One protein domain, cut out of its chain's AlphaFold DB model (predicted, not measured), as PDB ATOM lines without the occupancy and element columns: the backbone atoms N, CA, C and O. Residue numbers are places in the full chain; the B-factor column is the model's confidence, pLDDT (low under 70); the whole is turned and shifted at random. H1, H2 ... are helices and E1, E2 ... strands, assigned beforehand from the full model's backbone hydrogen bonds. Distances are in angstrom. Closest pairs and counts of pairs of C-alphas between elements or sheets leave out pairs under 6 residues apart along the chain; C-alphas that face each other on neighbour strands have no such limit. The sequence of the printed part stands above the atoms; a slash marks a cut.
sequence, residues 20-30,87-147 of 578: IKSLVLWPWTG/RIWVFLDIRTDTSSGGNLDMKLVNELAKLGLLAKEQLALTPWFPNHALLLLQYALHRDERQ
ATOM      1  N   ILE A  20     165.267 167.772 131.902       36.69
ATOM      2  CA  ILE A  20     165.021 166.446 132.481       36.69
ATOM      3  C   ILE A  20     164.063 166.624 133.669       36.69
ATOM      4  O   ILE A  20     164.448 167.167 134.702       36.69
ATOM      5  N   LYS A  21     162.799 166.208 133.509       35.84
ATOM      6  CA  LYS A  21     161.741 166.385 134.528       35.84
ATOM      7  C   LYS A  21     161.536 165.176 135.446       35.84
ATOM      8  O   LYS A  21     160.856 165.303 136.458       35.84
ATOM      9  N   SER A  22     162.102 164.024 135.097       38.78
ATOM     10  CA  SER A  22     161.956 162.769 135.842       38.78
ATOM     11  C   SER A  22     163.109 161.817 135.528       38.78
ATOM     12  O   SER A  22     163.330 161.483 134.364       38.78
ATOM     13  N   LEU A  23     163.801 161.352 136.566       36.44
ATOM     14  CA  LEU A  23     164.673 160.179 136.529       36.44
ATOM     15  C   LEU A  23     163.912 159.030 137.203       36.44
ATOM     16  O   LEU A  23     163.378 159.225 138.294       36.44
ATOM     17  N   VAL A  24     163.857 157.860 136.568       44.28
ATOM     18  CA  VAL A  24     163.237 156.655 137.133       44.28
ATOM     19  C   VAL A  24     164.284 155.547 137.137       44.28
ATOM     20  O   VAL A  24     164.865 155.235 136.102       44.28
ATOM     21  N   LEU A  25     164.538 154.976 138.311       35.91
ATOM     22  CA  LEU A  25     165.369 153.787 138.485       35.91
ATOM     23  C   LEU A  25     164.422 152.642 138.845       35.91
ATOM     24  O   LEU A  25     163.631 152.781 139.779       35.91
ATOM     25  N   TRP A  26     164.453 151.553 138.075       39.09
ATOM     26  CA  TRP A  26     163.485 150.465 138.193       39.09
ATOM     27  C   TRP A  26     164.184 149.102 138.291       39.09
ATOM     28  O   TRP A  26     164.633 148.571 137.276       39.09
ATOM     29  N   PRO A  27     164.272 148.492 139.486       36.97
ATOM     30  CA  PRO A  27     164.844 147.161 139.631       36.97
ATOM     31  C   PRO A  27     163.851 146.097 139.140       36.97
ATOM     32  O   PRO A  27     162.972 145.659 139.880       36.97
ATOM     33  N   TRP A  28     163.994 145.650 137.890       34.78
ATOM     34  CA  TRP A  28     163.273 144.474 137.396       34.78
ATOM     35  C   TRP A  28     163.954 143.185 137.886       34.78
ATOM     36  O   TRP A  28     165.069 142.867 137.470       34.78
ATOM     37  N   THR A  29     163.293 142.434 138.768       39.00
ATOM     38  CA  THR A  29     163.738 141.113 139.247       39.00
ATOM     39  C   THR A  29     163.116 140.013 138.386       39.00
ATOM     40  O   THR A  29     161.907 139.799 138.435       39.00
ATOM     41  N   GLY A  30     163.928 139.345 137.563       35.72
ATOM     42  CA  GLY A  30     163.469 138.467 136.476       35.72
ATOM     43  C   GLY A  30     163.075 137.034 136.859       35.72
ATOM     44  O   GLY A  30     162.897 136.208 135.963       35.72
ATOM     45  N   ARG A  87     160.234 167.606 124.308       82.25
ATOM     46  CA  ARG A  87     160.761 166.240 124.212       82.25
ATOM     47  C   ARG A  87     160.859 165.625 125.603       82.25
ATOM     48  O   ARG A  87     161.753 165.966 126.375       82.25
ATOM     49  N   ILE A  88     159.946 164.705 125.895       86.06
ATOM     50  CA  ILE A  88     159.952 163.923 127.129       86.06
ATOM     51  C   ILE A  88     161.007 162.823 126.999       86.06
ATOM     52  O   ILE A  88     160.952 161.998 126.082       86.06
ATOM     53  N   TRP A  89     161.942 162.816 127.944       89.38
ATOM     54  CA  TRP A  89     162.961 161.787 128.105       89.38
ATOM     55  C   TRP A  89     162.623 160.928 129.317       89.38
ATOM     56  O   TRP A  89     162.327 161.457 130.390       89.38
ATOM     57  N   VAL A  90     162.684 159.614 129.136       90.12
ATOM     58  CA  VAL A  90     162.549 158.621 130.198       90.12
ATOM     59  C   VAL A  90     163.853 157.838 130.244       90.12
ATOM     60  O   VAL A  90     164.315 157.331 129.225       90.12
ATOM     61  N   PHE A  91     164.448 157.752 131.425       91.44
ATOM     62  CA  PHE A  91     165.526 156.810 131.693       91.44
ATOM     63  C   PHE A  91     164.900 155.535 132.250       91.44
ATOM     64  O   PHE A  91     163.991 155.617 133.079       91.44
ATOM     65  N   LEU A  92     165.376 154.384 131.791       92.19
ATOM     66  CA  LEU A  92     165.005 153.078 132.323       92.19
ATOM     67  C   LEU A  92     166.283 152.299 132.620       92.19
ATOM     68  O   LEU A  92     167.059 152.014 131.710       92.19
ATOM     69  N   ASP A  93     166.500 151.987 133.892       91.69
ATOM     70  CA  ASP A  93     167.550 151.069 134.326       91.69
ATOM     71  C   ASP A  93     167.113 149.622 134.067       91.69
ATOM     72  O   ASP A  93     165.977 149.255 134.377       91.69
ATOM     73  N   ILE A  94     167.986 148.821 133.456       90.31
ATOM     74  CA  ILE A  94     167.729 147.416 133.132       90.31
ATOM     75  C   ILE A  94     168.928 146.575 133.555       90.31
ATOM     76  O   ILE A  94     170.066 146.827 133.157       90.31
ATOM     77  N   ARG A  95     168.635 145.516 134.313       87.62
ATOM     78  CA  ARG A  95     169.606 144.500 134.709       87.62
ATOM     79  C   ARG A  95     169.998 143.605 133.532       87.62
ATOM     80  O   ARG A  95     169.162 142.884 132.982       87.62
ATOM     81  N   THR A  96     171.277 143.624 133.172       85.88
ATOM     82  CA  THR A  96     171.868 142.792 132.109       85.88
ATOM     83  C   THR A  96     172.256 141.391 132.589       85.88
ATOM     84  O   THR A  96     172.600 140.547 131.768       85.88
ATOM     85  N   ASP A  97     172.163 141.110 133.895       85.50
ATOM     86  CA  ASP A  97     172.471 139.802 134.493       85.50
ATOM     87  C   ASP A  97     171.305 138.797 134.488       85.50
ATOM     88  O   ASP A  97     171.442 137.678 134.984       85.50
ATOM     89  N   THR A  98     170.169 139.154 133.884       73.56
ATOM     90  CA  THR A  98     169.073 138.204 133.666       73.56
ATOM     91  C   THR A  98     169.509 137.071 132.725       73.56
ATOM     92  O   THR A  98     170.268 137.265 131.776       73.56
ATOM     93  N   SER A  99     169.047 135.847 133.008       51.88
ATOM     94  CA  SER A  99     169.685 134.584 132.586       51.88
ATOM     95  C   SER A  99     169.694 134.251 131.079       51.88
ATOM     96  O   SER A  99     170.070 133.145 130.698       51.88
ATOM     97  N   SER A 100     169.321 135.181 130.199       59.19
ATOM     98  CA  SER A 100     169.355 135.056 128.731       59.19
ATOM     99  C   SER A 100     170.668 135.549 128.095       59.19
ATOM    100  O   SER A 100     170.665 136.158 127.025       59.19
ATOM    101  N   GLY A 101     171.808 135.273 128.740       65.62
ATOM    102  CA  GLY A 101     173.139 135.430 128.138       65.62
ATOM    103  C   GLY A 101     173.581 136.873 127.867       65.62
ATOM    104  O   GLY A 101     174.242 137.120 126.863       65.62
ATOM    105  N   GLY A 102     173.189 137.835 128.710       67.50
ATOM    106  CA  GLY A 102     173.628 139.238 128.618       67.50
ATOM    107  C   GLY A 102     173.016 140.056 127.472       67.50
ATOM    108  O   GLY A 102     173.148 141.280 127.454       67.50
ATOM    109  N   ASN A 103     172.306 139.415 126.539       69.00
ATOM    110  CA  ASN A 103     171.515 140.114 125.535       69.00
ATOM    111  C   ASN A 103     170.294 140.765 126.194       69.00
ATOM    112  O   ASN A 103     169.454 140.089 126.789       69.00
ATOM    113  N   LEU A 104     170.194 142.087 126.034       73.69
ATOM    114  CA  LEU A 104     169.018 142.886 126.371       73.69
ATOM    115  C   LEU A 104     167.764 142.258 125.741       73.69
ATOM    116  O   LEU A 104     167.766 141.987 124.539       73.69
ATOM    117  N   ASP A 105     166.692 142.046 126.515       81.88
ATOM    118  CA  ASP A 105     165.485 141.425 125.959       81.88
ATOM    119  C   ASP A 105     164.816 142.350 124.933       81.88
ATOM    120  O   ASP A 105     164.115 143.317 125.252       81.88
ATOM    121  N   MET A 106     165.009 142.011 123.661       78.31
ATOM    122  CA  MET A 106     164.424 142.721 122.533       78.31
ATOM    123  C   MET A 106     162.890 142.668 122.538       78.31
ATOM    124  O   MET A 106     162.270 143.502 121.880       78.31
ATOM    125  N   LYS A 107     162.242 141.760 123.286       86.94
ATOM    126  CA  LYS A 107     160.786 141.804 123.504       86.94
ATOM    127  C   LYS A 107     160.397 143.050 124.297       86.94
ATOM    128  O   LYS A 107     159.566 143.816 123.817       86.94
ATOM    129  N   LEU A 108     161.061 143.309 125.427       83.75
ATOM    130  CA  LEU A 108     160.842 144.502 126.253       83.75
ATOM    131  C   LEU A 108     161.091 145.790 125.450       83.75
ATOM    132  O   LEU A 108     160.273 146.709 125.485       83.75
ATOM    133  N   VAL A 109     162.166 145.837 124.654       82.88
ATOM    134  CA  VAL A 109     162.452 146.980 123.761       82.88
ATOM    135  C   VAL A 109     161.335 147.178 122.728       82.88
ATOM    136  O   VAL A 109     160.888 148.305 122.506       82.88
ATOM    137  N   ASN A 110     160.831 146.095 122.129       86.25
ATOM    138  CA  ASN A 110     159.713 146.156 121.186       86.25
ATOM    139  C   ASN A 110     158.387 146.557 121.857       86.25
ATOM    140  O   ASN A 110     157.561 147.213 121.223       86.25
ATOM    141  N   GLU A 111     158.157 146.216 123.124       89.00
ATOM    142  CA  GLU A 111     156.962 146.645 123.863       89.00
ATOM    143  C   GLU A 111     157.016 148.118 124.264       89.00
ATOM    144  O   GLU A 111     156.038 148.840 124.060       89.00
ATOM    145  N   LEU A 112     158.178 148.614 124.687       84.56
ATOM    146  CA  LEU A 112     158.414 150.050 124.858       84.56
ATOM    147  C   LEU A 112     158.191 150.806 123.530       84.56
ATOM    148  O   LEU A 112     157.508 151.834 123.509       84.56
ATOM    149  N   ALA A 113     158.639 150.246 122.400       86.00
ATOM    150  CA  ALA A 113     158.388 150.813 121.075       86.00
ATOM    151  C   ALA A 113     156.892 150.823 120.683       86.00
ATOM    152  O   ALA A 113     156.434 151.799 120.080       86.00
ATOM    153  N   LYS A 114     156.102 149.801 121.066       88.12
ATOM    154  CA  LYS A 114     154.625 149.800 120.920       88.12
ATOM    155  C   LYS A 114     153.962 150.904 121.757       88.12
ATOM    156  O   LYS A 114     152.959 151.463 121.326       88.12
ATOM    157  N   LEU A 115     154.522 151.248 122.920       85.19
ATOM    158  CA  LEU A 115     154.037 152.338 123.784       85.19
ATOM    159  C   LEU A 115     154.405 153.750 123.279       85.19
ATOM    160  O   LEU A 115     154.002 154.740 123.896       85.19
ATOM    161  N   GLY A 116     155.150 153.855 122.172       88.38
ATOM    162  CA  GLY A 116     155.629 155.122 121.612       88.38
ATOM    163  C   GLY A 116     156.947 155.619 122.214       88.38
ATOM    164  O   GLY A 116     157.344 156.755 121.945       88.38
ATOM    165  N   LEU A 117     157.640 154.799 123.009       89.56
ATOM    166  CA  LEU A 117     158.968 155.098 123.543       89.56
ATOM    167  C   LEU A 117     160.037 154.579 122.573       89.56
ATOM    168  O   LEU A 117     160.234 153.375 122.432       89.56
ATOM    169  N   LEU A 118     160.740 155.489 121.900       86.88
ATOM    170  CA  LEU A 118     161.862 155.142 121.030       86.88
ATOM    171  C   LEU A 118     163.154 155.116 121.850       86.88
ATOM    172  O   LEU A 118     163.579 156.150 122.368       86.88
ATOM    173  N   ALA A 119     163.795 153.953 121.954       86.25
ATOM    174  CA  ALA A 119     165.146 153.852 122.498       86.25
ATOM    175  C   ALA A 119     166.122 154.609 121.583       86.25
ATOM    176  O   ALA A 119     166.224 154.304 120.394       86.25
ATOM    177  N   LYS A 120     166.808 155.618 122.130       86.31
ATOM    178  CA  LYS A 120     167.769 156.456 121.394       86.31
ATOM    179  C   LYS A 120     169.211 156.053 121.679       86.31
ATOM    180  O   LYS A 120     170.018 155.964 120.762       86.31
ATOM    181  N   GLU A 121     169.525 155.828 122.949       87.19
ATOM    182  CA  GLU A 121     170.865 155.507 123.440       87.19
ATOM    183  C   GLU A 121     170.776 154.438 124.532       87.19
ATOM    184  O   GLU A 121     169.881 154.475 125.377       87.19
ATOM    185  N   GLN A 122     171.727 153.505 124.513       84.88
ATOM    186  CA  GLN A 122     171.972 152.541 125.581       84.88
ATOM    187  C   GLN A 122     173.325 152.881 126.207       84.88
ATOM    188  O   GLN A 122     174.349 152.885 125.522       84.88
ATOM    189  N   LEU A 123     173.320 153.178 127.503       86.19
ATOM    190  CA  LEU A 123     174.502 153.492 128.298       86.19
ATOM    191  C   LEU A 123     174.778 152.316 129.236       86.19
ATOM    192  O   LEU A 123     174.118 152.165 130.265       86.19
ATOM    193  N   ALA A 124     175.744 151.473 128.873       85.31
ATOM    194  CA  ALA A 124     176.288 150.470 129.784       85.31
ATOM    195  C   ALA A 124     177.003 151.175 130.948       85.31
ATOM    196  O   ALA A 124     177.806 152.080 130.717       85.31
ATOM    197  N   LEU A 125     176.728 150.767 132.189       84.00
ATOM    198  CA  LEU A 125     177.275 151.416 133.389       84.00
ATOM    199  C   LEU A 125     178.623 150.828 133.856       84.00
ATOM    200  O   LEU A 125     179.063 151.048 134.987       84.00
ATOM    201  N   THR A 126     179.310 150.101 132.976       82.88
ATOM    202  CA  THR A 126     180.682 149.617 133.177       82.88
ATOM    203  C   THR A 126     181.668 150.782 133.371       82.88
ATOM    204  O   THR A 126     181.613 151.735 132.593       82.88
ATOM    205  N   PRO A 127     182.611 150.713 134.332       81.44
ATOM    206  CA  PRO A 127     182.921 149.561 135.184       81.44
ATOM    207  C   PRO A 127     182.093 149.469 136.478       81.44
ATOM    208  O   PRO A 127     182.104 148.419 137.109       81.44
ATOM    209  N   TRP A 128     181.405 150.536 136.898       86.44
ATOM    210  CA  TRP A 128     180.825 150.636 138.247       86.44
ATOM    211  C   TRP A 128     179.611 149.730 138.483       86.44
ATOM    212  O   TRP A 128     179.452 149.209 139.582       86.44
ATOM    213  N   PHE A 129     178.785 149.519 137.457       90.44
ATOM    214  CA  PHE A 129     177.641 148.606 137.501       90.44
ATOM    215  C   PHE A 129     177.649 147.730 136.234       90.44
ATOM    216  O   PHE A 129     176.946 148.034 135.270       90.44
ATOM    217  N   PRO A 130     178.463 146.655 136.185       84.81
ATOM    218  CA  PRO A 130     178.593 145.815 134.987       84.81
ATOM    219  C   PRO A 130     177.293 145.078 134.629       84.81
ATOM    220  O   PRO A 130     177.041 144.798 133.459       84.81
ATOM    221  N   ASN A 131     176.442 144.834 135.629       91.69
ATOM    222  CA  ASN A 131     175.159 144.149 135.497       91.69
ATOM    223  C   ASN A 131     173.993 145.105 135.157       91.69
ATOM    224  O   ASN A 131     172.837 144.708 135.287       91.69
ATOM    225  N   HIS A 132     174.260 146.361 134.773       89.19
ATOM    226  CA  HIS A 132     173.233 147.374 134.501       89.19
ATOM    227  C   HIS A 132     173.487 148.157 133.202       89.19
ATOM    228  O   HIS A 132     174.615 148.551 132.880       89.19
ATOM    229  N   ALA A 133     172.402 148.460 132.490       90.69
ATOM    230  CA  ALA A 133     172.389 149.374 131.356       90.69
ATOM    231  C   ALA A 133     171.211 150.351 131.462       90.69
ATOM    232  O   ALA A 133     170.060 149.938 131.606       90.69
ATOM    233  N   LEU A 134     171.489 151.649 131.320       93.25
ATOM    234  CA  LEU A 134     170.451 152.671 131.194       93.25
ATOM    235  C   LEU A 134     170.004 152.771 129.732       93.25
ATOM    236  O   LEU A 134     170.809 153.094 128.855       93.25
ATOM    237  N   LEU A 135     168.714 152.571 129.469       92.25
ATOM    238  CA  LEU A 135     168.092 152.990 128.215       92.25
ATOM    239  C   LEU A 135     167.599 154.432 128.333       92.25
ATOM    240  O   LEU A 135     166.784 154.755 129.200       92.25
ATOM    241  N   LEU A 136     168.049 155.288 127.414       92.94
ATOM    242  CA  LEU A 136     167.465 156.603 127.180       92.94
ATOM    243  C   LEU A 136     166.349 156.475 126.137       92.94
ATOM    244  O   LEU A 136     166.598 156.318 124.937       92.94
ATOM    245  N   LEU A 137     165.112 156.554 126.614       92.31
ATOM    246  CA  LEU A 137     163.887 156.445 125.832       92.31
ATOM    247  C   LEU A 137     163.331 157.851 125.553       92.31
ATOM    248  O   LEU A 137     163.103 158.638 126.474       92.31
ATOM    249  N   GLN A 138     163.078 158.172 124.284       93.19
ATOM    250  CA  GLN A 138     162.384 159.396 123.879       93.19
ATOM    251  C   GLN A 138     160.905 159.090 123.623       93.19
ATOM    252  O   GLN A 138     160.590 158.213 122.815       93.19
ATOM    253  N   TYR A 139     159.982 159.834 124.238       87.25
ATOM    254  CA  TYR A 139     158.559 159.680 123.920       87.25
ATOM    255  C   TYR A 139     158.242 160.335 122.562       87.25
ATOM    256  O   TYR A 139     158.319 161.558 122.405       87.25
ATOM    257  N   ALA A 140     157.840 159.533 121.576       81.12
ATOM    258  CA  ALA A 140     157.476 159.971 120.230       81.12
ATOM    259  C   ALA A 140     155.984 160.353 120.132       81.12
ATOM    260  O   ALA A 140     155.195 159.671 119.477       81.12
ATOM    261  N   LEU A 141     155.601 161.468 120.773       71.25
ATOM    262  CA  LEU A 141     154.202 161.933 120.890       71.25
ATOM    263  C   LEU A 141     153.449 162.019 119.544       71.25
ATOM    264  O   LEU A 141     152.257 161.741 119.497       71.25
ATOM    265  N   HIS A 142     154.136 162.348 118.446       59.31
ATOM    266  CA  HIS A 142     153.527 162.530 117.120       59.31
ATOM    267  C   HIS A 142     153.046 161.251 116.411       59.31
ATOM    268  O   HIS A 142     152.421 161.364 115.353       59.31
ATOM    269  N   ARG A 143     153.346 160.035 116.902       55.47
ATOM    270  CA  ARG A 143     152.995 158.819 116.136       55.47
ATOM    271  C   ARG A 143     151.478 158.596 116.046       55.47
ATOM    272  O   ARG A 143     151.014 158.094 115.024       55.47
ATOM    273  N   ASP A 144     150.729 159.049 117.051       53.03
ATOM    274  CA  ASP A 144     149.272 158.895 117.112       53.03
ATOM    275  C   ASP A 144     148.516 159.932 116.266       53.03
ATOM    276  O   ASP A 144     147.533 159.573 115.629       53.03
ATOM    277  N   GLU A 145     148.957 161.195 116.178       57.03
ATOM    278  CA  GLU A 145     148.191 162.253 115.485       57.03
ATOM    279  C   GLU A 145     147.972 161.948 113.996       57.03
ATOM    280  O   GLU A 145     146.853 162.059 113.491       57.03
ATOM    281  N   ARG A 146     149.010 161.473 113.293       55.38
ATOM    282  CA  ARG A 146     148.883 161.086 111.876       55.38
ATOM    283  C   ARG A 146     148.011 159.840 111.674       55.38
ATOM    284  O   ARG A 146     147.395 159.713 110.619       55.38
ATOM    285  N   GLN A 147     147.914 158.950 112.664       53.81
ATOM    286  CA  GLN A 147     147.021 157.785 112.601       53.81
ATOM    287  C   GLN A 147     145.582 158.117 113.023       53.81
ATOM    288  O   GLN A 147     144.644 157.560 112.456       53.81
TER     289      GLN A 147
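Overview. This is residues 20 to 30 and 87 to 147 of the 578 residues of an uncharacterized protein of Symbiodinium microadriaticum (UniProt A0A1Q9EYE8). A long, strongly twisted ribbon of three antiparallel strands makes the body; one helix, H1, sits beside its strands, and a short helix, H2, ends the printed part off one end of the ribbon. A stretch with no named element, residues 20 to 30, runs past on the E1 side of the sheet. The printed part has 72 residues, with two named helices and three named strands in the order E1, H1, E2, E3, H2, and the sheet order is E1, E3, E2. The class is mixed, helices and strands. The whole is only just compact, close to loose, with a radius of gyration of the C-alphas of 13.2 A, and it is elongated, spanning 41 by 26 by 18 A.

Arrangement. After residues 20 to 30 and the cut, look for edge strand E1, residues 89 to 95. Its antiparallel neighbour is the inner strand E3, residues 129 to 139, at 152 degrees between directions; N 92 and O 135 are 3.0 A apart, within hydrogen-bond range. On the other side of E3 is edge strand E2, residues 117 to 125, antiparallel at 158 degrees, with N 123 and O 134 within hydrogen-bond range at 2.9 A. E2 and E3 form a hairpin. E2 bends by 65 degrees at residue 120 and E3 by 53 degrees at residue 132. Between E1 and E2 in the chain comes H1, residues 106 to 114. E1, H1 and E2 make a split strand-helix-strand unit, two strands running the same way with E3 between them in the sheet, and its crossover is right-handed. H1 is on the sheet at a height of 6.6 A, over none of its strands, but only just, with 2 C-alphas falling on E2. The closest C-alphas of H1 and E2 are those of Leu 112 and Leu 118, 7.2 A apart. H1 and E3 are near each other, with 7 pairs of C-alphas within 10 A. H2, residues 143 to 147, is not on the sheet and is apart from E1, H1 and E2. In H1 every O i to N i+4 pair is within hydrogen-bond range; in H2 it is 0 of 1, with 1 of 2 O i to N i+3 pairs.

Along the chain. Find C-alpha 89 at (162.961, 161.787, 128.105), where E1 begins; it runs 19.7 A to residue 95. H1 covers 12.2 A, E2 21.1 A and E3 25.9 A. H2, 7.0 A long, ends at C-alpha 147, (147.021, 157.785, 112.601).

Size, cuts and confidence. The C-alphas farthest apart are those of Pro 127 and Gln 147, 43.2 A. Residues 31 to 86 are not printed, and C-alphas 30 and 87 are 30.5 A apart across the cut. The links H1 to E2, E2 to E3 and E3 to H2 are tight, and E1 to H1 is short. The model's mean pLDDT over the printed part is 74.7; look for values under 70 at residues 20 to 30, 99 to 103 and 142 to 147.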